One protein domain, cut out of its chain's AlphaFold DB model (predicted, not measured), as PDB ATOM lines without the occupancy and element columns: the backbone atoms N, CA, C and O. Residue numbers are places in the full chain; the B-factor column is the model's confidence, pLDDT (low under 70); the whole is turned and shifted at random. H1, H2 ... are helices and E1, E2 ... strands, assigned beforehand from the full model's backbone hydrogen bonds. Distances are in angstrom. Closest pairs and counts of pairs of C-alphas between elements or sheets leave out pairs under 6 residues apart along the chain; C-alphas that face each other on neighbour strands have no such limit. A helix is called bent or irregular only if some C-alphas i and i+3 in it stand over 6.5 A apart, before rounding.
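AT A GLANCE: This is residues 24 to 198 and 207 to 248 of the 255 residues of an uncharacterized protein of Coniella lustricola (UniProt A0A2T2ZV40). Two long helices, H5 and H6, lie side by side and run opposite ways as the core, with H3 crossing H6, H2 packed on the last part of H5, and the short strand hairpin E1 and E2 leading into H6; H7 and H11 make a second small group beyond the other end of H6. From H8 a long stretch without named elements, residues 147 to 188, makes a wide loop away from the helices before it returns to H9 near H3. The printed part has 217 residues, with five named helices, then two strands in one antiparallel sheet of order E1 - E2, then six more helices. The class is mostly helix, though under half of the residues are in named elements: 91 in helices and 8 in strands. The whole is only just compact, close to loose, with a radius of gyration of the C-alphas of 20.3 A and spans of 58 by 51 by 29 A.

IN THESE COORDINATES: H1 is residues 28 to 31, beginning at C-alpha 28 at (-52.682, -77.209, 131.631), and H2 is residues 37 to 43. H3, residues 51 to 57, is only just irregular: C-alphas 54 and 57 are 6.6 A apart. H4 is residues 67 to 73. H5, residues 76 to 92, is the longest helix by residues and measures 24.5 A from first to last C-alpha. E1 is residues 97 to 100 and E2 is residues 103 to 106. H6, residues 107 to 121, measures 21.9 A and begins at C-alpha 107 at (-50.496, -69.841, 137.907). H7 is residues 132 to 136, H8 residues 141 to 146, H9 residues 189 to 195 and H10 residues 230 to 233. H11, residues 236 to 247, measures 16.4 A and ends at C-alpha 247 at (-61.951, -54.114, 143.137).

HOW THE PARTS SIT: H6 is the hub, touching three helices. It touches H5 at a shallow tilt of 15 degrees, opposite ways; the closest C-alphas are those of Ser 90 and Val 108, 5.6 A apart. With residues 113 to 118 alone it touches H3, closest at the C-alphas of Leu 56 and Tyr 114, 5.9 A; their lines are only just about perpendicular, at 72 degrees. H6 and H11 only just touch, with 3 pairs of C-alphas within 8 A, the closest those of Met 120 and Gln 241, 6.2 A. Helix packing is part aligned, part crossed. H2 touches H5, closest at the C-alphas of Cys 39 and Glu 92, 4.9 A, and only just touches H1, with 3 pairs of C-alphas within 8 A, the closest those of Gln 28 and Leu 40, 6.5 A. H4 touches H3, about perpendicular at 89 degrees, closest at the C-alphas of Asn 52 and Leu 73, 6.8 A. H7 touches H11 at the C-alphas of Cys 132 and Cys 237, 5.1 A. H9 is near H3 and H10 is near H11, while H8 touches no helix. In the hairpin E1 and E2, N 98 and O 105 are 2.9 A apart and N 100 and O 103 are 2.8 A apart, both within hydrogen-bond range. Every O i to N i+4 pair is within range in H2, H4, H5, H7, H8, H9 and H11, against 10 of 11 in H6 and 0 of 3 in H3, where 3 of 4 O i to N i+3 pairs are; H1 and H10 are too short for an O i to N i+4 pair.

THE WHOLE: The two C-alphas farthest apart, those of Ser 37 and Gly 148, are 61.3 A apart. Residues 199 to 206 are cut out, and C-alphas 198 and 207 are 16.0 A apart across the cut. Of the links that are printed whole, H8 to H9 is long, with 42 residues. Mean pLDDT of the printed part is 85.3; it is under 70 at residues 61, 101, 182 to 198 and 207 to 216.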
ATOM      1  N   PHE A  24     -59.070 -75.722 131.462       83.88
ATOM      2  CA  PHE A  24     -58.377 -75.988 130.191       83.88
ATOM      3  C   PHE A  24     -58.657 -77.375 129.600       83.88
ATOM      4  O   PHE A  24     -57.856 -77.904 128.828       83.88
ATOM      5  N   ASN A  25     -59.767 -78.006 129.996       83.94
ATOM      6  CA  ASN A  25     -60.087 -79.395 129.670       83.94
ATOM      7  C   ASN A  25     -58.959 -80.394 130.021       83.94
ATOM      8  O   ASN A  25     -58.844 -81.438 129.377       83.94
ATOM      9  N   GLY A  26     -58.135 -80.087 131.031       84.06
ATOM     10  CA  GLY A  26     -57.002 -80.926 131.441       84.06
ATOM     11  C   GLY A  26     -55.737 -80.762 130.587       84.06
ATOM     12  O   GLY A  26     -54.863 -81.626 130.620       84.06
ATOM     13  N   ASN A  27     -55.636 -79.683 129.802       84.44
ATOM     14  CA  ASN A  27     -54.470 -79.373 128.966       84.44
ATOM     15  C   ASN A  27     -53.540 -78.314 129.586       84.44
ATOM     16  O   ASN A  27     -52.832 -77.605 128.872       84.44
ATOM     17  N   GLN A  28     -53.506 -78.192 130.916       86.06
ATOM     18  CA  GLN A  28     -52.682 -77.209 131.631       86.06
ATOM     19  C   GLN A  28     -51.182 -77.305 131.304       86.06
ATOM     20  O   GLN A  28     -50.459 -76.326 131.431       86.06
ATOM     21  N   ASN A  29     -50.700 -78.464 130.848       87.31
ATOM     22  CA  ASN A  29     -49.306 -78.667 130.455       87.31
ATOM     23  C   ASN A  29     -48.921 -77.947 129.153       87.31
ATOM     24  O   ASN A  29     -47.733 -77.869 128.862       87.31
ATOM     25  N   LEU A  30     -49.897 -77.502 128.353       82.81
ATOM     26  CA  LEU A  30     -49.654 -76.664 127.174       82.81
ATOM     27  C   LEU A  30     -49.466 -75.195 127.563       82.81
ATOM     28  O   LEU A  30     -48.780 -74.462 126.863       82.81
ATOM     29  N   LEU A  31     -50.081 -74.777 128.671       81.00
ATOM     30  CA  LEU A  31     -49.981 -73.414 129.187       81.00
ATOM     31  C   LEU A  31     -48.782 -73.254 130.133       81.00
ATOM     32  O   LEU A  31     -48.106 -72.234 130.114       81.00
ATOM     33  N   PHE A  32     -48.499 -74.281 130.937       87.88
ATOM     34  CA  PHE A  32     -47.474 -74.268 131.981       87.88
ATOM     35  C   PHE A  32     -46.392 -75.329 131.710       87.88
ATOM     36  O   PHE A  32     -46.211 -76.269 132.489       87.88
ATOM     37  N   GLU A  33     -45.707 -75.234 130.564       85.38
ATOM     38  CA  GLU A  33     -44.808 -76.289 130.057       85.38
ATOM     39  C   GLU A  33     -43.675 -76.680 131.026       85.38
ATOM     40  O   GLU A  33     -43.233 -77.834 131.044       85.38
ATOM     41  N   ASP A  34     -43.198 -75.735 131.838       91.56
ATOM     42  CA  ASP A  34     -42.098 -75.907 132.791       91.56
ATOM     43  C   ASP A  34     -42.549 -75.969 134.264       91.56
ATOM     44  O   ASP A  34     -41.708 -76.048 135.169       91.56
ATOM     45  N   ALA A  35     -43.862 -76.015 134.520       93.62
ATOM     46  CA  ALA A  35     -44.401 -76.186 135.863       93.62
ATOM     47  C   ALA A  35     -44.023 -77.539 136.481       93.62
ATOM     48  O   ALA A  35     -43.831 -78.567 135.822       93.62
ATOM     49  N   SER A  36     -43.964 -77.563 137.815       95.69
ATOM     50  CA  SER A  36     -43.731 -78.804 138.548       95.69
ATOM     51  C   SER A  36     -44.890 -79.788 138.346       95.69
ATOM     52  O   SER A  36     -46.046 -79.398 138.180       95.69
ATOM     53  N   SER A  37     -44.617 -81.091 138.458       95.56
ATOM     54  CA  SER A  37     -45.679 -82.103 138.369       95.56
ATOM     55  C   SER A  37     -46.743 -81.955 139.463       95.56
ATOM     56  O   SER A  37     -47.868 -82.396 139.270       95.56
ATOM     57  N   ALA A  38     -46.387 -81.372 140.614       96.50
ATOM     58  CA  ALA A  38     -47.337 -81.077 141.683       96.50
ATOM     59  C   ALA A  38     -48.263 -79.914 141.298       96.50
ATOM     60  O   ALA A  38     -49.472 -80.020 141.472       96.50
ATOM     61  N   CYS A  39     -47.710 -78.858 140.694       96.81
ATOM     62  CA  CYS A  39     -48.484 -77.727 140.191       96.81
ATOM     63  C   CYS A  39     -49.438 -78.147 139.064       96.81
ATOM     64  O   CYS A  39     -50.631 -77.871 139.133       96.81
ATOM     65  N   LEU A  40     -48.954 -78.909 138.077       95.06
ATOM     66  CA  LEU A  40     -49.806 -79.431 137.002       95.06
ATOM     67  C   LEU A  40     -50.938 -80.318 137.543       95.06
ATOM     68  O   LEU A  40     -52.066 -80.212 137.074       95.06
ATOM     69  N   ALA A  41     -50.663 -81.141 138.561       95.50
ATOM     70  CA  ALA A  41     -51.681 -81.964 139.214       95.50
ATOM     71  C   ALA A  41     -52.685 -81.144 140.047       95.50
ATOM     72  O   ALA A  41     -53.797 -81.607 140.287       95.50
ATOM     73  N   ALA A  42     -52.332 -79.933 140.488       96.94
ATOM     74  CA  ALA A  42     -53.275 -79.055 141.175       96.94
ATOM     75  C   ALA A  42     -54.385 -78.563 140.234       96.94
ATOM     76  O   ALA A  42     -55.539 -78.469 140.657       96.94
ATOM     77  N   PHE A  43     -54.067 -78.331 138.954       93.69
ATOM     78  CA  PHE A  43     -55.048 -77.996 137.914       93.69
ATOM     79  C   PHE A  43     -55.962 -79.167 137.518       93.69
ATOM     80  O   PHE A  43     -57.044 -78.926 136.988       93.69
ATOM     81  N   ASP A  44     -55.611 -80.408 137.875       93.94
ATOM     82  CA  ASP A  44     -56.493 -81.581 137.750       93.94
ATOM     83  C   ASP A  44     -57.578 -81.638 138.852       93.94
ATOM     84  O   ASP A  44     -58.221 -82.669 139.063       93.94
ATOM     85  N   THR A  45     -57.790 -80.548 139.602       94.50
ATOM     86  CA  THR A  45     -58.888 -80.452 140.572       94.50
ATOM     87  C   THR A  45     -60.234 -80.423 139.840       94.50
ATOM     88  O   THR A  45     -60.534 -79.470 139.125       94.50
ATOM     89  N   ASP A  46     -61.071 -81.439 140.077       94.56
ATOM     90  CA  ASP A  46     -62.430 -81.526 139.529       94.56
ATOM     91  C   ASP A  46     -63.293 -80.308 139.914       94.56
ATOM     92  O   ASP A  46     -63.515 -80.018 141.097       94.56
ATOM     93  N   LEU A  47     -63.857 -79.648 138.904       94.38
ATOM     94  CA  LEU A  47     -64.838 -78.578 139.038       94.38
ATOM     95  C   LEU A  47     -66.265 -79.131 138.942       94.38
ATOM     96  O   LEU A  47     -66.629 -79.820 137.986       94.38
ATOM     97  N   ASP A  48     -67.104 -78.769 139.914       95.94
ATOM     98  CA  ASP A  48     -68.556 -79.016 139.918       95.94
ATOM     99  C   ASP A  48     -69.264 -77.863 139.179       95.94
ATOM    100  O   ASP A  48     -70.157 -77.199 139.710       95.94
ATOM    101  N   CYS A  49     -68.768 -77.589 137.970       93.06
ATOM    102  CA  CYS A  49     -69.161 -76.496 137.087       93.06
ATOM    103  C   CYS A  49     -69.655 -77.034 135.745       93.06
ATOM    104  O   CYS A  49     -69.171 -78.055 135.246       93.06
ATOM    105  N   ASP A  50     -70.573 -76.294 135.129       93.19
ATOM    106  CA  ASP A  50     -70.907 -76.476 133.721       93.19
ATOM    107  C   ASP A  50     -69.671 -76.243 132.828       93.19
ATOM    108  O   ASP A  50     -68.776 -75.471 133.178       93.19
ATOM    109  N   VAL A  51     -69.620 -76.906 131.667       88.50
ATOM    110  CA  VAL A  51     -68.494 -76.812 130.717       88.50
ATOM    111  C   VAL A  51     -68.255 -75.384 130.220       88.50
ATOM    112  O   VAL A  51     -67.129 -75.036 129.880       88.50
ATOM    113  N   ASN A  52     -69.279 -74.529 130.260       89.06
ATOM    114  CA  ASN A  52     -69.163 -73.114 129.918       89.06
ATOM    115  C   ASN A  52     -68.166 -72.337 130.799       89.06
ATOM    116  O   ASN A  52     -67.782 -71.234 130.425       89.06
ATOM    117  N   ILE A  53     -67.684 -72.906 131.915       90.31
ATOM    118  CA  ILE A  53     -66.579 -72.324 132.691       90.31
ATOM    119  C   ILE A  53     -65.326 -72.074 131.837       90.31
ATOM    120  O   ILE A  53     -64.589 -71.137 132.121       90.31
ATOM    121  N   GLN A  54     -65.096 -72.860 130.776       85.81
ATOM    122  CA  GLN A  54     -63.944 -72.676 129.882       85.81
ATOM    123  C   GLN A  54     -63.986 -71.343 129.132       85.81
ATOM    124  O   GLN A  54     -62.935 -70.773 128.866       85.81
ATOM    125  N   LEU A  55     -65.190 -70.837 128.846       84.44
ATOM    126  CA  LEU A  55     -65.395 -69.596 128.098       84.44
ATOM    127  C   LEU A  55     -65.034 -68.356 128.919       84.44
ATOM    128  O   LEU A  55     -64.870 -67.282 128.360       84.44
ATOM    129  N   LEU A  56     -64.859 -68.492 130.237       87.81
ATOM    130  CA  LEU A  56     -64.469 -67.375 131.093       87.81
ATOM    131  C   LEU A  56     -63.009 -66.940 130.900       87.81
ATOM    132  O   LEU A  56     -62.532 -66.127 131.673       87.81
ATOM    133  N   SER A  57     -62.270 -67.453 129.918       80.44
ATOM    134  CA  SER A  57     -61.052 -66.776 129.458       80.44
ATOM    135  C   SER A  57     -61.354 -65.594 128.534       80.44
ATOM    136  O   SER A  57     -60.582 -64.637 128.526       80.44
ATOM    137  N   SER A  58     -62.462 -65.645 127.788       76.75
ATOM    138  CA  SER A  58     -62.916 -64.612 126.850       76.75
ATOM    139  C   SER A  58     -63.443 -63.371 127.556       76.75
ATOM    140  O   SER A  58     -63.898 -63.441 128.700       76.75
ATOM    141  N   ASP A  59     -63.373 -62.236 126.869       73.44
ATOM    142  CA  ASP A  59     -63.941 -60.968 127.333       73.44
ATOM    143  C   ASP A  59     -65.446 -61.097 127.514       73.44
ATOM    144  O   ASP A  59     -66.129 -61.734 126.703       73.44
ATOM    145  N   MET A  60     -65.962 -60.515 128.595       75.12
ATOM    146  CA  MET A  60     -67.365 -60.704 128.961       75.12
ATOM    147  C   MET A  60     -68.331 -60.105 127.937       75.12
ATOM    148  O   MET A  60     -69.393 -60.676 127.701       75.12
ATOM    149  N   ASP A  61     -67.930 -59.025 127.272       68.75
ATOM    150  CA  ASP A  61     -68.680 -58.338 126.215       68.75
ATOM    151  C   ASP A  61     -68.811 -59.161 124.918       68.75
ATOM    152  O   ASP A  61     -69.595 -58.826 124.027       68.75
ATOM    153  N   LYS A  62     -68.048 -60.252 124.790       70.62
ATOM    154  CA  LYS A  62     -68.165 -61.201 123.682       70.62
ATOM    155  C   LYS A  62     -69.078 -62.378 124.035       70.62
ATOM    156  O   LYS A  62     -69.527 -63.062 123.118       70.62
ATOM    157  N   LEU A  63     -69.347 -62.640 125.319       76.81
ATOM    158  CA  LEU A  63     -70.064 -63.831 125.792       76.81
ATOM    159  C   LEU A  63     -71.588 -63.690 125.628       76.81
ATOM    160  O   LEU A  63     -72.249 -63.074 126.453       76.81
ATOM    161  N   ASP A  64     -72.169 -64.355 124.624       78.38
ATOM    162  CA  ASP A  64     -73.633 -64.444 124.428       78.38
ATOM    163  C   ASP A  64     -74.266 -65.534 125.324       78.38
ATOM    164  O   ASP A  64     -74.766 -66.573 124.870       78.38
ATOM    165  N   PHE A  65     -74.153 -65.365 126.645       86.62
ATOM    166  CA  PHE A  65     -74.692 -66.322 127.608       86.62
ATOM    167  C   PHE A  65     -76.193 -66.142 127.831       86.62
ATOM    168  O   PHE A  65     -76.647 -65.182 128.442       86.62
ATOM    169  N   ASN A  66     -76.977 -67.171 127.505       89.44
ATOM    170  CA  ASN A  66     -78.402 -67.169 127.834       89.44
ATOM    171  C   ASN A  66     -78.695 -67.621 129.280       89.44
ATOM    172  O   ASN A  66     -77.896 -68.289 129.945       89.44
ATOM    173  N   GLN A  67     -79.931 -67.368 129.730       92.44
ATOM    174  CA  GLN A  67     -80.448 -67.762 131.049       92.44
ATOM    175  C   GLN A  67     -80.134 -69.210 131.440       92.44
ATOM    176  O   GLN A  67     -79.817 -69.478 132.600       92.44
ATOM    177  N   SER A  68     -80.265 -70.165 130.514       94.31
ATOM    178  CA  SER A  68     -80.046 -71.576 130.832       94.31
ATOM    179  C   SER A  68     -78.573 -71.875 131.087       94.31
ATOM    180  O   SER A  68     -78.278 -72.703 131.946       94.31
ATOM    181  N   GLN A  69     -77.662 -71.233 130.354       93.56
ATOM    182  CA  GLN A  69     -76.221 -71.391 130.550       93.56
ATOM    183  C   GLN A  69     -75.793 -70.768 131.879       93.56
ATOM    184  O   GLN A  69     -75.177 -71.455 132.693       93.56
ATOM    185  N   LEU A  70     -76.223 -69.532 132.155       95.19
ATOM    186  CA  LEU A  70     -75.927 -68.846 133.417       95.19
ATOM    187  C   LEU A  70     -76.485 -69.611 134.616       95.19
ATOM    188  O   LEU A  70     -75.781 -69.828 135.593       95.19
ATOM    189  N   THR A  71     -77.713 -70.127 134.532       96.75
ATOM    190  CA  THR A  71     -78.304 -70.921 135.626       96.75
ATOM    191  C   THR A  71     -77.518 -72.210 135.902       96.75
ATOM    192  O   THR A  71     -77.380 -72.608 137.059       96.75
ATOM    193  N   SER A  72     -77.011 -72.875 134.859       95.62
ATOM    194  CA  SER A  72     -76.206 -74.097 135.008       95.62
ATOM    195  C   SER A  72     -74.806 -73.810 135.553       95.62
ATOM    196  O   SER A  72     -74.292 -74.583 136.361       95.62
ATOM    197  N   LEU A  73     -74.196 -72.699 135.137       95.19
ATOM    198  CA  LEU A  73     -72.851 -72.307 135.553       95.19
ATOM    199  C   LEU A  73     -72.842 -71.708 136.970       95.19
ATOM    200  O   LEU A  73     -72.063 -72.137 137.824       95.19
ATOM    201  N   CYS A  74     -73.758 -70.784 137.261       97.56
ATOM    202  CA  CYS A  74     -73.831 -69.991 138.491       97.56
ATOM    203  C   CYS A  74     -74.424 -70.753 139.684       97.56
ATOM    204  O   CYS A  74     -75.425 -70.368 140.291       97.56
ATOM    205  N   THR A  75     -73.787 -71.868 140.039       97.56
ATOM    206  CA  THR A  75     -74.159 -72.709 141.179       97.56
ATOM    207  C   THR A  75     -73.179 -72.569 142.342       97.56
ATOM    208  O   THR A  75     -71.966 -72.466 142.165       97.56
ATOM    209  N   ALA A  76     -73.685 -72.669 143.573       97.31
ATOM    210  CA  ALA A  76     -72.836 -72.642 144.767       97.31
ATOM    211  C   ALA A  76     -71.782 -73.769 144.785       97.31
ATOM    212  O   ALA A  76     -70.712 -73.600 145.367       97.31
ATOM    213  N   SER A  77     -72.076 -74.913 144.155       97.25
ATOM    214  CA  SER A  77     -71.115 -76.004 143.981       97.25
ATOM    215  C   SER A  77     -69.962 -75.607 143.068       97.25
ATOM    216  O   SER A  77     -68.815 -75.826 143.452       97.25
ATOM    217  N   CYS A  78     -70.249 -74.951 141.938       97.50
ATOM    218  CA  CYS A  78     -69.218 -74.477 141.021       97.50
ATOM    219  C   CYS A  78     -68.278 -73.478 141.706       97.50
ATOM    220  O   CYS A  78     -67.060 -73.686 141.725       97.50
ATOM    221  N   LYS A  79     -68.831 -72.467 142.395       97.69
ATOM    222  CA  LYS A  79     -68.024 -71.504 143.164       97.69
ATOM    223  C   LYS A  79     -67.150 -72.182 144.221       97.69
ATOM    224  O   LYS A  79     -65.980 -71.842 144.381       97.69
ATOM    225  N   ALA A  80     -67.699 -73.156 144.948       97.88
ATOM    226  CA  ALA A  80     -66.944 -73.890 145.960       97.88
ATOM    227  C   ALA A  80     -65.798 -74.717 145.351       97.88
ATOM    228  O   ALA A  80     -64.709 -74.767 145.932       97.88
ATOM    229  N   SER A  81     -66.012 -75.338 144.187       97.56
ATOM    230  CA  SER A  81     -64.949 -76.063 143.488       97.56
ATOM    231  C   SER A  81     -63.877 -75.140 142.907       97.56
ATOM    232  O   SER A  81     -62.704 -75.469 143.035       97.56
ATOM    233  N   LEU A  82     -64.232 -73.951 142.399       97.25
ATOM    234  CA  LEU A  82     -63.254 -72.940 141.969       97.25
ATOM    235  C   LEU A  82     -62.364 -72.482 143.131       97.25
ATOM    236  O   LEU A  82     -61.146 -72.456 143.009       97.25
ATOM    237  N   ASN A  83     -62.949 -72.223 144.304       97.25
ATOM    238  CA  ASN A  83     -62.171 -71.880 145.501       97.25
ATOM    239  C   ASN A  83     -61.246 -73.027 145.951       97.25
ATOM    240  O   ASN A  83     -60.166 -72.787 146.499       97.25
ATOM    241  N   THR A  84     -61.675 -74.274 145.736       97.69
ATOM    242  CA  THR A  84     -60.860 -75.463 146.021       97.69
ATOM    243  C   THR A  84     -59.692 -75.559 145.046       97.69
ATOM    244  O   THR A  84     -58.563 -75.724 145.500       97.69
ATOM    245  N   LEU A  85     -59.938 -75.377 143.743       97.00
ATOM    246  CA  LEU A  85     -58.895 -75.293 142.720       97.00
ATOM    247  C   LEU A  85     -57.890 -74.187 143.061       97.00
ATOM    248  O   LEU A  85     -56.695 -74.459 143.098       97.00
ATOM    249  N   ASN A  86     -58.364 -72.984 143.400       96.19
ATOM    250  CA  ASN A  86     -57.496 -71.870 143.781       96.19
ATOM    251  C   ASN A  86     -56.601 -72.244 144.968       96.19
ATOM    252  O   ASN A  86     -55.390 -72.083 144.913       96.19
ATOM    253  N   SER A  87     -57.177 -72.849 146.011       96.81
ATOM    254  CA  SER A  87     -56.416 -73.292 147.187       96.81
ATOM    255  C   SER A  87     -55.365 -74.359 146.847       96.81
ATOM    256  O   SER A  87     -54.255 -74.311 147.379       96.81
ATOM    257  N   SER A  88     -55.698 -75.314 145.971       97.38
ATOM    258  CA  SER A  88     -54.764 -76.342 145.494       97.38
ATOM    259  C   SER A  88     -53.611 -75.718 144.704       97.38
ATOM    260  O   SER A  88     -52.449 -76.002 144.989       97.38
ATOM    261  N   VAL A  89     -53.920 -74.838 143.749       96.94
ATOM    262  CA  VAL A  89     -52.928 -74.164 142.897       96.94
ATOM    263  C   VAL A  89     -52.030 -73.255 143.735       96.94
ATOM    264  O   VAL A  89     -50.810 -73.374 143.644       96.94
ATOM    265  N   SER A  90     -52.583 -72.445 144.643       96.06
ATOM    266  CA  SER A  90     -51.781 -71.620 145.558       96.06
ATOM    267  C   SER A  90     -50.833 -72.444 146.437       96.06
ATOM    268  O   SER A  90     -49.740 -71.982 146.758       96.06
ATOM    269  N   SER A  91     -51.226 -73.657 146.839       96.88
ATOM    270  CA  SER A  91     -50.393 -74.535 147.671       96.88
ATOM    271  C   SER A  91     -49.263 -75.201 146.881       96.88
ATOM    272  O   SER A  91     -48.131 -75.257 147.361       96.88
ATOM    273  N   GLU A  92     -49.563 -75.733 145.695       97.56
ATOM    274  CA  GLU A  92     -48.643 -76.609 144.956       97.56
ATOM    275  C   GLU A  92     -47.808 -75.883 143.892       97.56
ATOM    276  O   GLU A  92     -46.718 -76.343 143.544       97.56
ATOM    277  N   CYS A  93     -48.295 -74.755 143.369       95.50
ATOM    278  CA  CYS A  93     -47.573 -73.953 142.383       95.50
ATOM    279  C   CYS A  93     -46.648 -72.918 143.034       95.50
ATOM    280  O   CYS A  93     -45.613 -72.597 142.458       95.50
ATOM    281  N   GLY A  94     -46.960 -72.453 144.251       84.94
ATOM    282  CA  GLY A  94     -46.179 -71.416 144.931       84.94
ATOM    283  C   GLY A  94     -46.070 -70.150 144.077       84.94
ATOM    284  O   GLY A  94     -47.067 -69.704 143.520       84.94
ATOM    285  N   ASP A  95     -44.851 -69.627 143.939       88.50
ATOM    286  CA  ASP A  95     -44.524 -68.454 143.110       88.50
ATOM    287  C   ASP A  95     -44.168 -68.861 141.660       88.50
ATOM    288  O   ASP A  95     -43.220 -68.343 141.073       88.50
ATOM    289  N   TYR A  96     -44.824 -69.896 141.116       94.62
ATOM    290  CA  TYR A  96     -44.622 -70.280 139.719       94.62
ATOM    291  C   TYR A  96     -45.279 -69.251 138.801       94.62
ATOM    292  O   TYR A  96     -46.512 -69.138 138.768       94.62
ATOM    293  N   ASP A  97     -44.426 -68.589 138.028       92.69
ATOM    294  CA  ASP A  97     -44.787 -67.623 137.004       92.69
ATOM    295  C   ASP A  97     -44.411 -68.162 135.624       92.69
ATOM    296  O   ASP A  97     -43.410 -68.868 135.468       92.69
ATOM    297  N   PHE A  98     -45.203 -67.804 134.622       85.31
ATOM    298  CA  PHE A  98     -44.969 -68.130 133.222       85.31
ATOM    299  C   PHE A  98     -44.985 -66.849 132.386       85.31
ATOM    300  O   PHE A  98     -45.571 -65.838 132.781       85.31
ATOM    301  N   ASP A  99     -44.291 -66.892 131.250       82.06
ATOM    302  CA  ASP A  99     -44.275 -65.786 130.295       82.06
ATOM    303  C   ASP A  99     -45.672 -65.615 129.689       82.06
ATOM    304  O   ASP A  99     -46.267 -66.565 129.172       82.06
ATOM    305  N   PHE A 100     -46.196 -64.401 129.792       73.69
ATOM    306  CA  PHE A 100     -47.486 -64.007 129.272       73.69
ATOM    307  C   PHE A 100     -47.358 -62.621 128.632       73.69
ATOM    308  O   PHE A 100     -47.348 -61.602 129.319       73.69
ATOM    309  N   ASN A 101     -47.276 -62.593 127.300       69.69
ATOM    310  CA  ASN A 101     -47.223 -61.368 126.494       69.69
ATOM    311  C   ASN A 101     -46.116 -60.383 126.934       69.69
ATOM    312  O   ASN A 101     -46.390 -59.226 127.247       69.69
ATOM    313  N   ASP A 102     -44.866 -60.859 126.965       73.69
ATOM    314  CA  ASP A 102     -43.681 -60.095 127.396       73.69
ATOM    315  C   ASP A 102     -43.727 -59.614 128.868       73.69
ATOM    316  O   ASP A 102     -42.873 -58.829 129.297       73.69
ATOM    317  N   ASP A 103     -44.683 -60.113 129.657       76.31
ATOM    318  CA  ASP A 103     -44.770 -59.962 131.110       76.31
ATOM    319  C   ASP A 103     -44.883 -61.342 131.788       76.31
ATOM    320  O   ASP A 103     -44.796 -62.386 131.139       76.31
ATOM    321  N   TYR A 104     -45.043 -61.365 133.109       83.31
ATOM    322  CA  TYR A 104     -45.179 -62.583 133.896       83.31
ATOM    323  C   TYR A 104     -46.533 -62.643 134.594       83.31
ATOM    324  O   TYR A 104     -46.926 -61.719 135.307       83.31
ATOM    325  N   LEU A 105     -47.212 -63.779 134.446       85.81
ATOM    326  CA  LEU A 105     -48.385 -64.128 135.241       85.81
ATOM    327  C   LEU A 105     -48.092 -65.357 136.092       85.81
ATOM    328  O   LEU A 105     -47.470 -66.313 135.634       85.81
ATOM    329  N   SER A 106     -48.594 -65.366 137.321       91.38
ATOM    330  CA  SER A 106     -48.553 -66.556 138.170       91.38
ATOM    331  C   SER A 106     -49.664 -67.543 137.807       91.38
ATOM    332  O   SER A 106     -50.763 -67.166 137.392       91.38
ATOM    333  N   ALA A 107     -49.434 -68.835 138.044       91.25
ATOM    334  CA  ALA A 107     -50.496 -69.841 137.907       91.25
ATOM    335  C   ALA A 107     -51.705 -69.555 138.821       91.25
ATOM    336  O   ALA A 107     -52.843 -69.872 138.474       91.25
ATOM    337  N   VAL A 108     -51.470 -68.933 139.983       92.94
ATOM    338  CA  VAL A 108     -52.531 -68.512 140.912       92.94
ATOM    339  C   VAL A 108     -53.391 -67.420 140.284       92.94
ATOM    340  O   VAL A 108     -54.614 -67.536 140.267       92.94
ATOM    341  N   GLN A 109     -52.749 -66.407 139.702       90.75
ATOM    342  CA  GLN A 109     -53.406 -65.299 139.013       90.75
ATOM    343  C   GLN A 109     -54.371 -65.778 137.920       90.75
ATOM    344  O   GLN A 109     -55.474 -65.247 137.797       90.75
ATOM    345  N   VAL A 110     -54.025 -66.843 137.196       89.31
ATOM    346  CA  VAL A 110     -54.921 -67.437 136.194       89.31
ATOM    347  C   VAL A 110     -56.208 -67.978 136.828       89.31
ATOM    348  O   VAL A 110     -57.299 -67.716 136.330       89.31
ATOM    349  N   VAL A 111     -56.132 -68.698 137.949       93.12
ATOM    350  CA  VAL A 111     -57.343 -69.202 138.627       93.12
ATOM    351  C   VAL A 111     -58.158 -68.058 139.238       93.12
ATOM    352  O   VAL A 111     -59.394 -68.100 139.236       93.12
ATOM    353  N   GLU A 112     -57.489 -67.018 139.735       92.69
ATOM    354  CA  GLU A 112     -58.140 -65.803 140.226       92.69
ATOM    355  C   GLU A 112     -58.923 -65.088 139.120       92.69
ATOM    356  O   GLU A 112     -60.046 -64.664 139.382       92.69
ATOM    357  N   LEU A 113     -58.399 -65.027 137.890       89.50
ATOM    358  CA  LEU A 113     -59.109 -64.475 136.733       89.50
ATOM    359  C   LEU A 113     -60.427 -65.219 136.469       89.50
ATOM    360  O   LEU A 113     -61.483 -64.592 136.403       89.50
ATOM    361  N   TYR A 114     -60.400 -66.554 136.392       92.56
ATOM    362  CA  TYR A 114     -61.621 -67.357 136.213       92.56
ATOM    363  C   TYR A 114     -62.607 -67.172 137.371       92.56
ATOM    364  O   TYR A 114     -63.820 -67.145 137.173       92.56
ATOM    365  N   THR A 115     -62.091 -67.034 138.593       94.75
ATOM    366  CA  THR A 115     -62.905 -66.807 139.790       94.75
ATOM    367  C   THR A 115     -63.572 -65.431 139.760       94.75
ATOM    368  O   THR A 115     -64.748 -65.326 140.111       94.75
ATOM    369  N   TYR A 116     -62.845 -64.403 139.320       93.44
ATOM    370  CA  TYR A 116     -63.346 -63.048 139.115       93.44
ATOM    371  C   TYR A 116     -64.418 -63.014 138.022       93.44
ATOM    372  O   TYR A 116     -65.527 -62.551 138.276       93.44
ATOM    373  N   LYS A 117     -64.134 -63.581 136.843       91.94
ATOM    374  CA  LYS A 117     -65.095 -63.631 135.734       91.94
ATOM    375  C   LYS A 117     -66.346 -64.414 136.108       91.94
ATOM    376  O   LYS A 117     -67.447 -63.980 135.791       91.94
ATOM    377  N   TYR A 118     -66.204 -65.501 136.871       95.19
ATOM    378  CA  TYR A 118     -67.345 -66.220 137.437       95.19
ATOM    379  C   TYR A 118     -68.193 -65.314 138.339       95.19
ATOM    380  O   TYR A 118     -69.415 -65.309 138.228       95.19
ATOM    381  N   ASP A 119     -67.565 -64.548 139.236       95.50
ATOM    382  CA  ASP A 119     -68.302 -63.645 140.122       95.50
ATOM    383  C   ASP A 119     -69.020 -62.545 139.339       95.50
ATOM    384  O   ASP A 119     -70.167 -62.250 139.664       95.50
ATOM    385  N   MET A 120     -68.396 -62.011 138.284       92.31
ATOM    386  CA  MET A 120     -68.990 -61.006 137.397       92.31
ATOM    387  C   MET A 120     -70.220 -61.540 136.657       92.31
ATOM    388  O   MET A 120     -71.310 -60.979 136.792       92.31
ATOM    389  N   ILE A 121     -70.093 -62.655 135.926       92.81
ATOM    390  CA  ILE A 121     -71.202 -63.191 135.115       92.81
ATOM    391  C   ILE A 121     -72.365 -63.723 135.966       92.81
ATOM    392  O   ILE A 121     -73.501 -63.799 135.498       92.81
ATOM    393  N   CYS A 122     -72.099 -64.081 137.225       96.31
ATOM    394  CA  CYS A 122     -73.100 -64.589 138.157       96.31
ATOM    395  C   CYS A 122     -73.745 -63.504 139.030       96.31
ATOM    396  O   CYS A 122     -74.548 -63.834 139.910       96.31
ATOM    397  N   LEU A 123     -73.436 -62.223 138.796       95.88
ATOM    398  CA  LEU A 123     -74.167 -61.116 139.407       95.88
ATOM    399  C   LEU A 123     -75.647 -61.173 139.013       95.88
ATOM    400  O   LEU A 123     -76.006 -61.472 137.873       95.88
ATOM    401  N   THR A 124     -76.511 -60.861 139.974       96.62
ATOM    402  CA  THR A 124     -77.962 -60.808 139.776       96.62
ATOM    403  C   THR A 124     -78.508 -59.506 140.330       96.62
ATOM    404  O   THR A 124     -78.019 -59.010 141.346       96.62
ATOM    405  N   ASP A 125     -79.526 -58.967 139.669       95.06
ATOM    406  CA  ASP A 125     -80.310 -57.857 140.190       95.06
ATOM    407  C   ASP A 125     -81.057 -58.325 141.445       95.06
ATOM    408  O   ASP A 125     -81.836 -59.281 141.402       95.06
ATOM    409  N   SER A 126     -80.837 -57.677 142.589       94.19
ATOM    410  CA  SER A 126     -81.446 -58.106 143.851       94.19
ATOM    411  C   SER A 126     -82.969 -57.967 143.879       94.19
ATOM    412  O   SER A 126     -83.629 -58.598 144.714       94.19
ATOM    413  N   SER A 127     -83.540 -57.142 142.997       92.88
ATOM    414  CA  SER A 127     -84.970 -56.861 142.959       92.88
ATOM    415  C   SER A 127     -85.745 -57.871 142.110       92.88
ATOM    416  O   SER A 127     -86.838 -58.281 142.516       92.88
ATOM    417  N   THR A 128     -85.188 -58.307 140.976       94.25
ATOM    418  CA  THR A 128     -85.831 -59.266 140.063       94.25
ATOM    419  C   THR A 128     -85.262 -60.679 140.175       94.25
ATOM    420  O   THR A 128     -85.996 -61.649 139.970       94.25
ATOM    421  N   GLY A 129     -83.995 -60.813 140.569       94.75
ATOM    422  CA  GLY A 129     -83.231 -62.059 140.524       94.75
ATOM    423  C   GLY A 129     -82.701 -62.404 139.130       94.75
ATOM    424  O   GLY A 129     -82.166 -63.499 138.955       94.75
ATOM    425  N   ASP A 130     -82.859 -61.509 138.151       95.44
ATOM    426  CA  ASP A 130     -82.328 -61.698 136.802       95.44
ATOM    427  C   ASP A 130     -80.808 -61.509 136.808       95.44
ATOM    428  O   ASP A 130     -80.275 -60.707 137.575       95.44
ATOM    429  N   PHE A 131     -80.094 -62.247 135.958       95.38
ATOM    430  CA  PHE A 131     -78.650 -62.060 135.830       95.38
ATOM    431  C   PHE A 131     -78.335 -60.699 135.224       95.38
ATOM    432  O   PHE A 131     -78.989 -60.267 134.275       95.38
ATOM    433  N   CYS A 132     -77.297 -60.054 135.742       93.44
ATOM    434  CA  CYS A 132     -76.955 -58.702 135.335       93.44
ATOM    435  C   CYS A 132     -76.534 -58.589 133.876       93.44
ATOM    436  O   CYS A 132     -76.885 -57.594 133.252       93.44
ATOM    437  N   LEU A 133     -75.894 -59.625 133.326       88.62
ATOM    438  CA  LEU A 133     -75.603 -59.701 131.896       88.62
ATOM    439  C   LEU A 133     -76.897 -59.578 131.074       88.62
ATOM    440  O   LEU A 133     -77.024 -58.689 130.248       88.62
ATOM    441  N   MET A 134     -77.938 -60.346 131.412       88.81
ATOM    442  CA  MET A 134     -79.240 -60.252 130.735       88.81
ATOM    443  C   MET A 134     -79.998 -58.946 131.002       88.81
ATOM    444  O   MET A 134     -80.871 -58.580 130.223       88.81
ATOM    445  N   VAL A 135     -79.733 -58.244 132.105       91.44
ATOM    446  CA  VAL A 135     -80.319 -56.914 132.342       91.44
ATOM    447  C   VAL A 135     -79.661 -55.881 131.434       91.44
ATOM    448  O   VAL A 135     -80.354 -55.067 130.826       91.44
ATOM    449  N   GLU A 136     -78.340 -55.926 131.330       88.44
ATOM    450  CA  GLU A 136     -77.537 -55.086 130.444       88.44
ATOM    451  C   GLU A 136     -77.917 -55.277 128.972       88.44
ATOM    452  O   GLU A 136     -78.099 -54.307 128.236       88.44
ATOM    453  N   GLU A 137     -78.200 -56.517 128.588       85.12
ATOM    454  CA  GLU A 137     -78.751 -56.884 127.288       85.12
ATOM    455  C   GLU A 137     -80.055 -56.140 126.909       85.12
ATOM    456  O   GLU A 137     -80.425 -56.035 125.738       85.12
ATOM    457  N   THR A 138     -80.789 -55.614 127.896       88.00
ATOM    458  CA  THR A 138     -82.029 -54.857 127.660       88.00
ATOM    459  C   THR A 138     -81.823 -53.353 127.526       88.00
ATOM    460  O   THR A 138     -82.793 -52.626 127.280       88.00
ATOM    461  N   TRP A 139     -80.600 -52.854 127.714       89.75
ATOM    462  CA  TRP A 139     -80.317 -51.432 127.597       89.75
ATOM    463  C   TRP A 139     -80.432 -50.989 126.137       89.75
ATOM    464  O   TRP A 139     -79.809 -51.542 125.237       89.75
ATOM    465  N   ASP A 140     -81.257 -49.969 125.910       90.88
ATOM    466  CA  ASP A 140     -81.429 -49.321 124.610       90.88
ATOM    467  C   ASP A 140     -81.153 -47.827 124.787       90.88
ATOM    468  O   ASP A 140     -82.043 -47.019 125.094       90.88
ATOM    469  N   ILE A 141     -79.875 -47.473 124.657       91.94
ATOM    470  CA  ILE A 141     -79.381 -46.110 124.870       91.94
ATOM    471  C   ILE A 141     -79.976 -45.170 123.823       91.94
ATOM    472  O   ILE A 141     -80.407 -44.064 124.151       91.94
ATOM    473  N   THR A 142     -80.098 -45.633 122.579       91.50
ATOM    474  CA  THR A 142     -80.700 -44.858 121.489       91.50
ATOM    475  C   THR A 142     -82.171 -44.552 121.755       91.50
ATOM    476  O   THR A 142     -82.617 -43.423 121.531       91.50
ATOM    477  N   ALA A 143     -82.964 -45.505 122.246       92.56
ATOM    478  CA  ALA A 143     -84.348 -45.230 122.627       92.56
ATOM    479  C   ALA A 143     -84.434 -44.283 123.832       92.56
ATOM    480  O   ALA A 143     -85.282 -43.382 123.845       92.56
ATOM    481  N   LEU A 144     -83.554 -44.452 124.825       94.06
ATOM    482  CA  LEU A 144     -83.492 -43.585 126.000       94.06
ATOM    483  C   LEU A 144     -83.184 -42.130 125.607       94.06
ATOM    484  O   LEU A 144     -83.893 -41.218 126.051       94.06
ATOM    485  N   ASP A 145     -82.202 -41.922 124.730       94.25
ATOM    486  CA  ASP A 145     -81.821 -40.608 124.203       94.25
ATOM    487  C   ASP A 145     -82.940 -39.986 123.356       94.25
ATOM    488  O   ASP A 145     -83.411 -38.885 123.654       94.25
ATOM    489  N   ASN A 146     -83.492 -40.736 122.394       94.56
ATOM    490  CA  ASN A 146     -84.591 -40.271 121.537       94.56
ATOM    491  C   ASN A 146     -85.855 -39.884 122.321       94.56
ATOM    492  O   ASN A 146     -86.647 -39.050 121.871       94.56
ATOM    493  N   SER A 147     -86.070 -40.487 123.492       95.69
ATOM    494  CA  SER A 147     -87.192 -40.146 124.369       95.69
ATOM    495  C   SER A 147     -86.994 -38.838 125.151       95.69
ATOM    496  O   SER A 147     -87.940 -38.352 125.775       95.69
ATOM    497  N   GLY A 148     -85.783 -38.266 125.134       95.19
ATOM    498  CA  GLY A 148     -85.402 -37.089 125.914       95.19
ATOM    499  C   GLY A 148     -85.269 -37.357 127.415       95.19
ATOM    500  O   GLY A 148     -85.315 -36.414 128.205       95.19
ATOM    501  N   GLN A 149     -85.163 -38.628 127.821       95.00
ATOM    502  CA  GLN A 149     -85.019 -39.032 129.225       95.00
ATOM    503  C   GLN A 149     -83.565 -39.294 129.624       95.00
ATOM    504  O   GLN A 149     -83.277 -39.301 130.821       95.00
ATOM    505  N   ALA A 150     -82.657 -39.478 128.658       95.12
ATOM    506  CA  ALA A 150     -81.235 -39.650 128.931       95.12
ATOM    507  C   ALA A 150     -80.667 -38.432 129.670       95.12
ATOM    508  O   ALA A 150     -80.861 -37.280 129.277       95.12
ATOM    509  N   THR A 151     -79.957 -38.685 130.767       96.62
ATOM    510  CA  THR A 151     -79.136 -37.675 131.436       96.62
ATOM    511  C   THR A 151     -77.676 -38.055 131.261       96.62
ATOM    512  O   THR A 151     -77.189 -38.939 131.958       96.62
ATOM    513  N   TRP A 152     -77.006 -37.395 130.319       94.69
ATOM    514  CA  TRP A 152     -75.604 -37.641 129.992       94.69
ATOM    515  C   TRP A 152     -74.655 -37.008 131.027       94.69
ATOM    516  O   TRP A 152     -74.900 -35.871 131.458       94.69
ATOM    517  N   PRO A 153     -73.578 -37.704 131.436       93.62
ATOM    518  CA  PRO A 153     -72.519 -37.131 132.263       93.62
ATOM    519  C   PRO A 153     -71.832 -35.934 131.577       93.62
ATOM    520  O   PRO A 153     -71.740 -35.855 130.357       93.62
ATOM    521  N   ALA A 154     -71.378 -34.951 132.362       87.25
ATOM    522  CA  ALA A 154     -70.908 -33.662 131.828       87.25
ATOM    523  C   ALA A 154     -69.400 -33.600 131.512       87.25
ATOM    524  O   ALA A 154     -68.959 -32.649 130.868       87.25
ATOM    525  N   TYR A 155     -68.609 -34.554 132.009       85.44
ATOM    526  CA  TYR A 155     -67.142 -34.509 131.991       85.44
ATOM    527  C   TYR A 155     -66.548 -35.859 131.579       85.44
ATOM    528  O   TYR A 155     -65.784 -36.442 132.337       85.44
ATOM    529  N   THR A 156     -66.928 -36.344 130.398       84.38
ATOM    530  CA  THR A 156     -66.492 -37.642 129.856       84.38
ATOM    531  C   THR A 156     -65.247 -37.549 128.979       84.38
ATOM    532  O   THR A 156     -64.543 -38.527 128.790       84.38
ATOM    533  N   ASN A 157     -64.928 -36.358 128.460       81.69
ATOM    534  CA  ASN A 157     -63.786 -36.180 127.569       81.69
ATOM    535  C   ASN A 157     -62.461 -36.448 128.302       81.69
ATOM    536  O   ASN A 157     -62.042 -35.643 129.144       81.69
ATOM    537  N   LYS A 158     -61.799 -37.550 127.946       76.31
ATOM    538  CA  LYS A 158     -60.534 -37.989 128.542       76.31
ATOM    539  C   LYS A 158     -59.336 -37.410 127.812       76.31
ATOM    540  O   LYS A 158     -59.410 -36.921 126.688       76.31
ATOM    541  N   THR A 159     -58.213 -37.365 128.514       79.44
ATOM    542  CA  THR A 159     -56.931 -36.974 127.932       79.44
ATOM    543  C   THR A 159     -55.856 -37.797 128.616       79.44
ATOM    544  O   THR A 159     -55.650 -37.661 129.824       79.44
ATOM    545  N   PHE A 160     -55.211 -38.680 127.858       77.94
ATOM    546  CA  PHE A 160     -54.235 -39.613 128.400       77.94
ATOM    547  C   PHE A 160     -52.840 -38.973 128.429       77.94
ATOM    548  O   PHE A 160     -52.435 -38.345 127.448       77.94
ATOM    549  N   PRO A 161     -52.102 -39.076 129.548       80.94
ATOM    550  CA  PRO A 161     -50.716 -38.629 129.607       80.94
ATOM    551  C   PRO A 161     -49.831 -39.415 128.631       80.94
ATOM    552  O   PRO A 161     -49.896 -40.643 128.612       80.94
ATOM    553  N   ASP A 162     -48.959 -38.732 127.889       81.12
ATOM    554  CA  ASP A 162     -47.926 -39.385 127.080       81.12
ATOM    555  C   ASP A 162     -46.578 -39.313 127.800       81.12
ATOM    556  O   ASP A 162     -45.920 -38.277 127.817       81.12
ATOM    557  N   TRP A 163     -46.184 -40.423 128.421       79.62
ATOM    558  CA  TRP A 163     -44.893 -40.557 129.101       79.62
ATOM    559  C   TRP A 163     -43.786 -41.112 128.199       79.62
ATOM    560  O   TRP A 163     -42.646 -41.232 128.645       79.62
ATOM    561  N   TYR A 164     -44.119 -41.512 126.970       80.38
ATOM    562  CA  TYR A 164     -43.157 -42.068 126.027       80.38
ATOM    563  C   TYR A 164     -42.444 -40.949 125.267       80.38
ATOM    564  O   TYR A 164     -41.214 -40.957 125.176       80.38
ATOM    565  N   ASP A 165     -43.206 -39.965 124.783       80.25
ATOM    566  CA  ASP A 165     -42.674 -38.834 124.022       80.25
ATOM    567  C   ASP A 165     -42.507 -37.543 124.859       80.25
ATOM    568  O   ASP A 165     -41.771 -36.643 124.436       80.25
ATOM    569  N   ASP A 166     -43.112 -37.440 126.056       78.38
ATOM    570  CA  ASP A 166     -42.972 -36.278 126.956       78.38
ATOM    571  C   ASP A 166     -42.687 -36.667 128.425       78.38
ATOM    572  O   ASP A 166     -43.520 -37.223 129.139       78.38
ATOM    573  N   ASP A 167     -41.515 -36.272 128.938       83.12
ATOM    574  CA  ASP A 167     -41.094 -36.532 130.329       83.12
ATOM    575  C   ASP A 167     -42.018 -35.907 131.402       83.12
ATOM    576  O   ASP A 167     -41.933 -36.253 132.583       83.12
ATOM    577  N   ASN A 168     -42.878 -34.951 131.035       85.00
ATOM    578  CA  ASN A 168     -43.853 -34.315 131.926       85.00
ATOM    579  C   ASN A 168     -45.257 -34.927 131.805       85.00
ATOM    580  O   ASN A 168     -46.162 -34.456 132.502       85.00
ATOM    581  N   GLY A 169     -45.448 -35.933 130.945       80.19
ATOM    582  CA  GLY A 169     -46.730 -36.609 130.753       80.19
ATOM    583  C   GLY A 169     -47.779 -35.724 130.090       80.19
ATOM    584  O   GLY A 169     -48.973 -35.868 130.358       80.19
ATOM    585  N   MET A 170     -47.352 -34.749 129.284       84.44
ATOM    586  CA  MET A 170     -48.289 -33.944 128.507       84.44
ATOM    587  C   MET A 170     -48.956 -34.835 127.455       84.44
ATOM    588  O   MET A 170     -48.250 -35.583 126.788       84.44
ATOM    589  N   PRO A 171     -50.285 -34.769 127.275       84.38
ATOM    590  CA  PRO A 171     -50.940 -35.558 126.241       84.38
ATOM    591  C   PRO A 171     -50.407 -35.214 124.853       84.38
ATOM    592  O   PRO A 171     -50.212 -34.032 124.537       84.38
ATOM    593  N   ALA A 172     -50.217 -36.234 124.018       83.94
ATOM    594  CA  ALA A 172     -49.830 -36.036 122.633       83.94
ATOM    595  C   ALA A 172     -50.890 -35.216 121.893       83.94
ATOM    596  O   ALA A 172     -52.093 -35.352 122.125       83.94
ATOM    597  N   GLN A 173     -50.433 -34.347 120.998       87.06
ATOM    598  CA  GLN A 173     -51.292 -33.590 120.097       87.06
ATOM    599  C   GLN A 173     -50.906 -33.903 118.661       87.06
ATOM    600  O   GLN A 173     -49.722 -34.030 118.336       87.06
ATOM    601  N   ASP A 174     -51.903 -33.999 117.794       80.31
ATOM    602  CA  ASP A 174     -51.671 -34.081 116.364       80.31
ATOM    603  C   ASP A 174     -51.257 -32.712 115.781       80.31
ATOM    604  O   ASP A 174     -51.037 -31.718 116.481       80.31
ATOM    605  N   VAL A 175     -51.126 -32.647 114.454       86.25
ATOM    606  CA  VAL A 175     -50.693 -31.429 113.752       86.25
ATOM    607  C   VAL A 175     -51.700 -30.276 113.885       86.25
ATOM    608  O   VAL A 175     -51.312 -29.118 113.696       86.25
ATOM    609  N   ASP A 176     -52.970 -30.556 114.185       87.56
ATOM    610  CA  ASP A 176     -54.012 -29.539 114.331       87.56
ATOM    611  C   ASP A 176     -54.292 -29.134 115.790       87.56
ATOM    612  O   ASP A 176     -54.990 -28.142 116.029       87.56
ATOM    613  N   GLY A 177     -53.631 -29.794 116.745       80.62
ATOM    614  CA  GLY A 177     -53.741 -29.525 118.176       80.62
ATOM    615  C   GLY A 177     -54.816 -30.364 118.868       80.62
ATOM    616  O   GLY A 177     -55.110 -30.106 120.038       80.62
ATOM    617  N   THR A 178     -55.399 -31.342 118.171       82.44
ATOM    618  CA  THR A 178     -56.295 -32.335 118.761       82.44
ATOM    619  C   THR A 178     -55.482 -33.314 119.597       82.44
ATOM    620  O   THR A 178     -54.428 -33.787 119.170       82.44
ATOM    621  N   TYR A 179     -55.948 -33.597 120.814       82.75
ATOM    622  CA  TYR A 179     -55.298 -34.579 121.677       82.75
ATOM    623  C   TYR A 179     -55.464 -35.983 121.101       82.75
ATOM    624  O   TYR A 179     -56.567 -36.366 120.715       82.75
ATOM    625  N   ILE A 180     -54.364 -36.724 121.049       76.75
ATOM    626  CA  ILE A 180     -54.330 -38.104 120.576       76.75
ATOM    627  C   ILE A 180     -54.575 -39.021 121.771       76.75
ATOM    628  O   ILE A 180     -53.989 -38.833 122.842       76.75
ATOM    629  N   ASP A 181     -55.443 -40.007 121.575       73.75
ATOM    630  CA  ASP A 181     -55.564 -41.128 122.493       73.75
ATOM    631  C   ASP A 181     -54.419 -42.117 122.237       73.75
ATOM    632  O   ASP A 181     -54.357 -42.755 121.187       73.75
ATOM    633  N   ASN A 182     -53.489 -42.178 123.188       66.88
ATOM    634  CA  ASN A 182     -52.362 -43.110 123.188       66.88
ATOM    635  C   ASN A 182     -52.580 -44.262 124.186       66.88
ATOM    636  O   ASN A 182     -51.614 -44.930 124.562       66.88
ATOM    637  N   SER A 183     -53.806 -44.473 124.679       64.19
ATOM    638  CA  SER A 183     -54.108 -45.681 125.439       64.19
ATOM    639  C   SER A 183     -53.956 -46.888 124.504       64.19
ATOM    640  O   SER A 183     -54.556 -46.967 123.437       64.19
ATOM    641  N   ASN A 184     -53.047 -47.798 124.852       57.50
ATOM    642  CA  ASN A 184     -52.964 -49.080 124.167       57.50
ATOM    643  C   ASN A 184     -53.992 -50.001 124.816       57.50
ATOM    644  O   ASN A 184     -53.927 -50.209 126.030       57.50
ATOM    645  N   GLU A 185     -54.881 -50.580 124.011       59.03
ATOM    646  CA  GLU A 185     -55.697 -51.718 124.435       59.03
ATOM    647  C   GLU A 185     -54.756 -52.813 124.966       59.03
ATOM    648  O   GLU A 185     -53.805 -53.221 124.286       59.03
ATOM    649  N   MET A 186     -54.959 -53.241 126.215       56.25
ATOM    650  CA  MET A 186     -54.188 -54.352 126.766       56.25
ATOM    651  C   MET A 186     -54.704 -55.650 126.134       56.25
ATOM    652  O   MET A 186     -55.915 -55.850 126.079       56.25
ATOM    653  N   PRO A 187     -53.824 -56.545 125.656       57.81
ATOM    654  CA  PRO A 187     -54.267 -57.812 125.096       57.81
ATOM    655  C   PRO A 187     -54.971 -58.646 126.165       57.81
ATOM    656  O   PRO A 187     -54.550 -58.701 127.323       57.81
ATOM    657  N   THR A 188     -56.039 -59.317 125.756       64.19
ATOM    658  CA  THR A 188     -56.891 -60.080 126.667       64.19
ATOM    659  C   THR A 188     -56.282 -61.455 126.935       64.19
ATOM    660  O   THR A 188     -55.475 -61.971 126.154       64.19
ATOM    661  N   PHE A 189     -56.681 -62.109 128.033       65.75
ATOM    662  CA  PHE A 189     -56.227 -63.481 128.310       65.75
ATOM    663  C   PHE A 189     -56.602 -64.453 127.184       65.75
ATOM    664  O   PHE A 189     -55.842 -65.361 126.848       65.75
ATOM    665  N   TYR A 190     -57.748 -64.215 126.547       65.12
ATOM    666  CA  TYR A 190     -58.196 -64.966 125.388       65.12
ATOM    667  C   TYR A 190     -57.317 -64.767 124.153       65.12
ATOM    668  O   TYR A 190     -56.998 -65.757 123.496       65.12
ATOM    669  N   ASP A 191     -56.884 -63.540 123.850       61.31
ATOM    670  CA  ASP A 191     -56.026 -63.281 122.685       61.31
ATOM    671  C   ASP A 191     -54.727 -64.089 122.763       61.31
ATOM    672  O   ASP A 191     -54.288 -64.673 121.770       61.31
ATOM    673  N   VAL A 192     -54.166 -64.222 123.966       59.28
ATOM    674  CA  VAL A 192     -52.962 -65.028 124.198       59.28
ATOM    675  C   VAL A 192     -53.255 -66.525 124.100       59.28
ATOM    676  O   VAL A 192     -52.530 -67.230 123.398       59.28
ATOM    677  N   LEU A 193     -54.336 -67.019 124.720       60.50
ATOM    678  CA  LEU A 193     -54.741 -68.426 124.577       60.50
ATOM    679  C   LEU A 193     -54.992 -68.810 123.112       60.50
ATOM    680  O   LEU A 193     -54.610 -69.900 122.696       60.50
ATOM    681  N   SER A 194     -55.581 -67.908 122.322       57.03
ATOM    682  CA  SER A 194     -55.849 -68.118 120.894       57.03
ATOM    683  C   SER A 194     -54.574 -68.206 120.039       57.03
ATOM    684  O   SER A 194     -54.595 -68.782 118.949       57.03
ATOM    685  N   GLY A 195     -53.464 -67.644 120.533       51.38
ATOM    686  CA  GLY A 195     -52.142 -67.690 119.905       51.38
ATOM    687  C   GLY A 195     -51.315 -68.927 120.270       51.38
ATOM    688  O   GLY A 195     -50.339 -69.231 119.580       51.38
ATOM    689  N   LEU A 196     -51.697 -69.655 121.322       53.62
ATOM    690  CA  LEU A 196     -51.112 -70.950 121.655       53.62
ATOM    691  C   LEU A 196     -51.717 -72.004 120.715       53.62
ATOM    692  O   LEU A 196     -52.936 -72.077 120.580       53.62
ATOM    693  N   ASP A 197     -50.877 -72.828 120.071       48.78
ATOM    694  CA  ASP A 197     -51.258 -73.949 119.179       48.78
ATOM    695  C   ASP A 197     -51.894 -75.101 119.984       48.78
ATOM    696  O   ASP A 197     -51.458 -76.253 119.976       48.78
ATOM    697  N   THR A 198     -52.897 -74.755 120.784       49.34
ATOM    698  CA  THR A 198     -53.779 -75.686 121.454       49.34
ATOM    699  C   THR A 198     -54.728 -76.198 120.379       49.34
ATOM    700  O   THR A 198     -55.378 -75.418 119.683       49.34
ATOM    701  N   PHE A 207     -68.007 -70.140 118.855       50.09
ATOM    702  CA  PHE A 207     -68.185 -68.877 119.544       50.09
ATOM    703  C   PHE A 207     -68.314 -67.733 118.529       50.09
ATOM    704  O   PHE A 207     -67.358 -67.025 118.217       50.09
ATOM    705  N   ASP A 208     -69.520 -67.581 117.984       53.03
ATOM    706  CA  ASP A 208     -69.945 -66.318 117.388       53.03
ATOM    707  C   ASP A 208     -70.280 -65.390 118.565       53.03
ATOM    708  O   ASP A 208     -71.325 -65.541 119.194       53.03
ATOM    709  N   GLY A 209     -69.348 -64.506 118.936       56.78
ATOM    710  CA  GLY A 209     -69.578 -63.537 120.010       56.78
ATOM    711  C   GLY A 209     -70.705 -62.550 119.684       56.78
ATOM    712  O   GLY A 209     -71.244 -62.531 118.573       56.78
ATOM    713  N   ILE A 210     -71.049 -61.697 120.647       58.72
ATOM    714  CA  ILE A 210     -72.061 -60.647 120.470       58.72
ATOM    715  C   ILE A 210     -71.681 -59.725 119.286       58.72
ATOM    716  O   ILE A 210     -70.514 -59.375 119.091       58.72
ATOM    717  N   ASP A 211     -72.671 -59.339 118.468       59.34
ATOM    718  CA  ASP A 211     -72.477 -58.419 117.334       59.34
ATOM    719  C   ASP A 211     -71.838 -57.106 117.822       59.34
ATOM    720  O   ASP A 211     -72.283 -56.523 118.809       59.34
ATOM    721  N   ALA A 212     -70.818 -56.606 117.119       55.25
ATOM    722  CA  ALA A 212     -70.115 -55.377 117.494       55.25
ATOM    723  C   ALA A 212     -71.048 -54.156 117.639       55.25
ATOM    724  O   ALA A 212     -70.782 -53.278 118.451       55.25
ATOM    725  N   ASN A 213     -72.170 -54.112 116.908       52.91
ATOM    726  CA  ASN A 213     -73.179 -53.052 117.037       52.91
ATOM    727  C   ASN A 213     -73.960 -53.118 118.359       52.91
ATOM    728  O   ASN A 213     -74.676 -52.182 118.713       52.91
ATOM    729  N   TRP A 214     -73.888 -54.247 119.051       56.91
ATOM    730  CA  TRP A 214     -74.613 -54.506 120.282       56.91
ATOM    731  C   TRP A 214     -73.795 -54.166 121.531       56.91
ATOM    732  O   TRP A 214     -74.385 -53.889 122.571       56.91
ATOM    733  N   LYS A 215     -72.465 -54.053 121.394       61.78
ATOM    734  CA  LYS A 215     -71.565 -53.526 122.432       61.78
ATOM    735  C   LYS A 215     -71.889 -52.084 122.831       61.78
ATOM    736  O   LYS A 215     -71.716 -51.701 123.973       61.78
ATOM    737  N   GLY A 216     -72.431 -51.287 121.907       61.69
ATOM    738  CA  GLY A 216     -72.910 -49.934 122.210       61.69
ATOM    739  C   GLY A 216     -74.296 -49.888 122.865       61.69
ATOM    740  O   GLY A 216     -74.834 -48.801 123.051       61.69
ATOM    741  N   HIS A 217     -74.947 -51.027 123.143       79.75
ATOM    742  CA  HIS A 217     -76.331 -51.078 123.651       79.75
ATOM    743  C   HIS A 217     -77.300 -50.220 122.808       79.75
ATOM    744  O   HIS A 217     -78.112 -49.427 123.303       79.75
ATOM    745  N   GLY A 218     -77.143 -50.322 121.485       76.88
ATOM    746  CA  GLY A 218     -77.871 -49.532 120.495       76.88
ATOM    747  C   GLY A 218     -77.305 -48.133 120.223       76.88
ATOM    748  O   GLY A 218     -77.833 -47.462 119.336       76.88
ATOM    749  N   TRP A 219     -76.272 -47.677 120.936       84.50
ATOM    750  CA  TRP A 219     -75.533 -46.440 120.657       84.50
ATOM    751  C   TRP A 219     -74.526 -46.632 119.502       84.50
ATOM    752  O   TRP A 219     -74.016 -47.739 119.331       84.50
ATOM    753  N   PRO A 220     -74.257 -45.605 118.665       79.81
ATOM    754  CA  PRO A 220     -73.360 -45.740 117.511       79.81
ATOM    755  C   PRO A 220     -71.895 -46.011 117.863       79.81
ATOM    756  O   PRO A 220     -71.190 -46.615 117.057       79.81
ATOM    757  N   ASP A 221     -71.468 -45.541 119.031       78.81
ATOM    758  CA  ASP A 221     -70.101 -45.643 119.526       78.81
ATOM    759  C   ASP A 221     -70.084 -46.495 120.805       78.81
ATOM    760  O   ASP A 221     -71.095 -46.599 121.508       78.81
ATOM    761  N   MET A 222     -68.944 -47.114 121.097       75.81
ATOM    762  CA  MET A 222     -68.708 -47.758 122.388       75.81
ATOM    763  C   MET A 222     -68.610 -46.672 123.470       75.81
ATOM    764  O   MET A 222     -68.135 -45.571 123.184       75.81
ATOM    765  N   LEU A 223     -69.150 -46.943 124.657       83.44
ATOM    766  CA  LEU A 223     -69.183 -45.993 125.765       83.44
ATOM    767  C   LEU A 223     -68.373 -46.558 126.916       83.44
ATOM    768  O   LEU A 223     -68.694 -47.639 127.405       83.44
ATOM    769  N   GLU A 224     -67.449 -45.765 127.440       81.81
ATOM    770  CA  GLU A 224     -66.754 -46.148 128.661       81.81
ATOM    771  C   GLU A 224     -67.685 -46.017 129.883       81.81
ATOM    772  O   GLU A 224     -68.709 -45.318 129.874       81.81
ATOM    773  N   TYR A 225     -67.321 -46.662 130.994       84.94
ATOM    774  CA  TYR A 225     -68.122 -46.712 132.226       84.94
ATOM    775  C   TYR A 225     -68.650 -45.348 132.726       84.94
ATOM    776  O   TYR A 225     -69.738 -45.265 133.301       84.94
ATOM    777  N   ASP A 226     -67.914 -44.254 132.537       87.25
ATOM    778  CA  ASP A 226     -68.305 -42.910 132.975       87.25
ATOM    779  C   ASP A 226     -69.123 -42.132 131.931       87.25
ATOM    780  O   ASP A 226     -69.561 -41.018 132.230       87.25
ATOM    781  N   GLU A 227     -69.408 -42.723 130.770       90.88
ATOM    782  CA  GLU A 227     -70.112 -42.089 129.650       90.88
ATOM    783  C   GLU A 227     -71.570 -42.532 129.507       90.88
ATOM    784  O   GLU A 227     -72.386 -41.812 128.924       90.88
ATOM    785  N   TYR A 228     -71.935 -43.670 130.102       92.44
ATOM    786  CA  TYR A 228     -73.317 -44.143 130.135       92.44
ATOM    787  C   TYR A 228     -74.282 -43.103 130.743       92.44
ATOM    788  O   TYR A 228     -73.955 -42.426 131.724       92.44
ATOM    789  N   PRO A 229     -75.531 -43.000 130.245       95.12
ATOM    790  CA  PRO A 229     -76.557 -42.181 130.881       95.12
ATOM    791  C   PRO A 229     -76.748 -42.537 132.361       95.12
ATOM    792  O   PRO A 229     -76.728 -43.711 132.740       95.12
ATOM    793  N   LEU A 230     -77.040 -41.542 133.206       94.88
ATOM    794  CA  LEU A 230     -77.200 -41.747 134.655       94.88
ATOM    795  C   LEU A 230     -78.291 -42.772 135.011       94.88
ATOM    796  O   LEU A 230     -78.249 -43.366 136.084       94.88
ATOM    797  N   GLN A 231     -79.270 -42.987 134.134       94.25
ATOM    798  CA  GLN A 231     -80.309 -44.009 134.290       94.25
ATOM    799  C   GLN A 231     -79.731 -45.432 134.271       94.25
ATOM    800  O   GLN A 231     -80.240 -46.294 134.982       94.25
ATOM    801  N   ILE A 232     -78.674 -45.652 133.485       93.88
ATOM    802  CA  ILE A 232     -77.945 -46.917 133.398       93.88
ATOM    803  C   ILE A 232     -76.889 -46.982 134.500       93.88
ATOM    804  O   ILE A 232     -76.888 -47.948 135.260       93.88
ATOM    805  N   GLN A 233     -76.081 -45.926 134.678       93.25
ATOM    806  CA  GLN A 233     -75.033 -45.901 135.710       93.25
ATOM    807  C   GLN A 233     -75.579 -46.097 137.129       93.25
ATOM    808  O   GLN A 233     -74.910 -46.669 137.983       93.25
ATOM    809  N   CYS A 234     -76.797 -45.617 137.404       93.06
ATOM    810  CA  CYS A 234     -77.447 -45.801 138.701       93.06
ATOM    811  C   CYS A 234     -78.184 -47.144 138.837       93.06
ATOM    812  O   CYS A 234     -78.777 -47.387 139.892       93.06
ATOM    813  N   SER A 235     -78.210 -47.984 137.798       93.81
ATOM    814  CA  SER A 235     -78.823 -49.310 137.879       93.81
ATOM    815  C   SER A 235     -78.008 -50.219 138.800       93.81
ATOM    816  O   SER A 235     -76.793 -50.070 138.948       93.81
ATOM    817  N   GLU A 236     -78.678 -51.165 139.456       95.19
ATOM    818  CA  GLU A 236     -78.008 -52.064 140.395       95.19
ATOM    819  C   GLU A 236     -76.952 -52.926 139.699       95.19
ATOM    820  O   GLU A 236     -75.843 -53.075 140.218       95.19
ATOM    821  N   CYS A 237     -77.282 -53.450 138.520       93.94
ATOM    822  CA  CYS A 237     -76.378 -54.290 137.753       93.94
ATOM    823  C   CYS A 237     -75.139 -53.538 137.277       93.94
ATOM    824  O   CYS A 237     -74.037 -54.023 137.523       93.94
ATOM    825  N   PHE A 238     -75.301 -52.321 136.745       93.38
ATOM    826  CA  PHE A 238     -74.164 -51.477 136.382       93.38
ATOM    827  C   PHE A 238     -73.254 -51.229 137.591       93.38
ATOM    828  O   PHE A 238     -72.051 -51.456 137.536       93.38
ATOM    829  N   LEU A 239     -73.825 -50.810 138.728       94.12
ATOM    830  CA  LEU A 239     -73.042 -50.515 139.931       94.12
ATOM    831  C   LEU A 239     -72.359 -51.750 140.523       94.12
ATOM    832  O   LEU A 239     -71.315 -51.614 141.157       94.12
ATOM    833  N   SER A 240     -72.968 -52.927 140.398       93.50
ATOM    834  CA  SER A 240     -72.410 -54.173 140.929       93.50
ATOM    835  C   SER A 240     -71.243 -54.654 140.079       93.50
ATOM    836  O   SER A 240     -70.187 -54.945 140.637       93.50
ATOM    837  N   GLN A 241     -71.404 -54.642 138.752       91.06
ATOM    838  CA  GLN A 241     -70.315 -54.916 137.817       91.06
ATOM    839  C   GLN A 241     -69.179 -53.902 137.992       91.06
ATOM    840  O   GLN A 241     -68.040 -54.291 138.216       91.06
ATOM    841  N   TYR A 242     -69.495 -52.604 138.025       90.81
ATOM    842  CA  TYR A 242     -68.503 -51.539 138.186       90.81
ATOM    843  C   TYR A 242     -67.673 -51.679 139.470       90.81
ATOM    844  O   TYR A 242     -66.454 -51.524 139.447       90.81
ATOM    845  N   LYS A 243     -68.312 -51.992 140.605       91.12
ATOM    846  CA  LYS A 243     -67.596 -52.209 141.872       91.12
ATOM    847  C   LYS A 243     -66.674 -53.415 141.799       91.12
ATOM    848  O   LYS A 243     -65.526 -53.307 142.207       91.12
ATOM    849  N   LEU A 244     -67.180 -54.543 141.304       90.44
ATOM    850  CA  LEU A 244     -66.399 -55.772 141.238       90.44
ATOM    851  C   LEU A 244     -65.233 -55.634 140.246       90.44
ATOM    852  O   LEU A 244     -64.129 -56.072 140.561       90.44
ATOM    853  N   GLY A 245     -65.444 -54.939 139.124       87.62
ATOM    854  CA  GLY A 245     -64.395 -54.562 138.180       87.62
ATOM    855  C   GLY A 245     -63.313 -53.701 138.831       87.62
ATOM    856  O   GLY A 245     -62.146 -54.074 138.813       87.62
ATOM    857  N   LEU A 246     -63.679 -52.607 139.510       85.25
ATOM    858  CA  LEU A 246     -62.704 -51.743 140.193       85.25
ATOM    859  C   LEU A 246     -61.946 -52.419 141.346       85.25
ATOM    860  O   LEU A 246     -60.831 -52.015 141.674       85.25
ATOM    861  N   GLU A 247     -62.566 -53.386 142.022       85.56
ATOM    862  CA  GLU A 247     -61.951 -54.114 143.137       85.56
ATOM    863  C   GLU A 247     -60.983 -55.213 142.665       85.56
ATOM    864  O   GLU A 247     -60.208 -55.734 143.474       85.56
ATOM    865  N   SER A 248     -61.003 -55.553 141.374       82.69
ATOM    866  CA  SER A 248     -60.205 -56.624 140.786       82.69
ATOM    867  C   SER A 248     -58.973 -56.087 140.063       82.69
ATOM    868  O   SER A 248     -59.033 -55.105 139.330       82.69
TER     869      SER A 248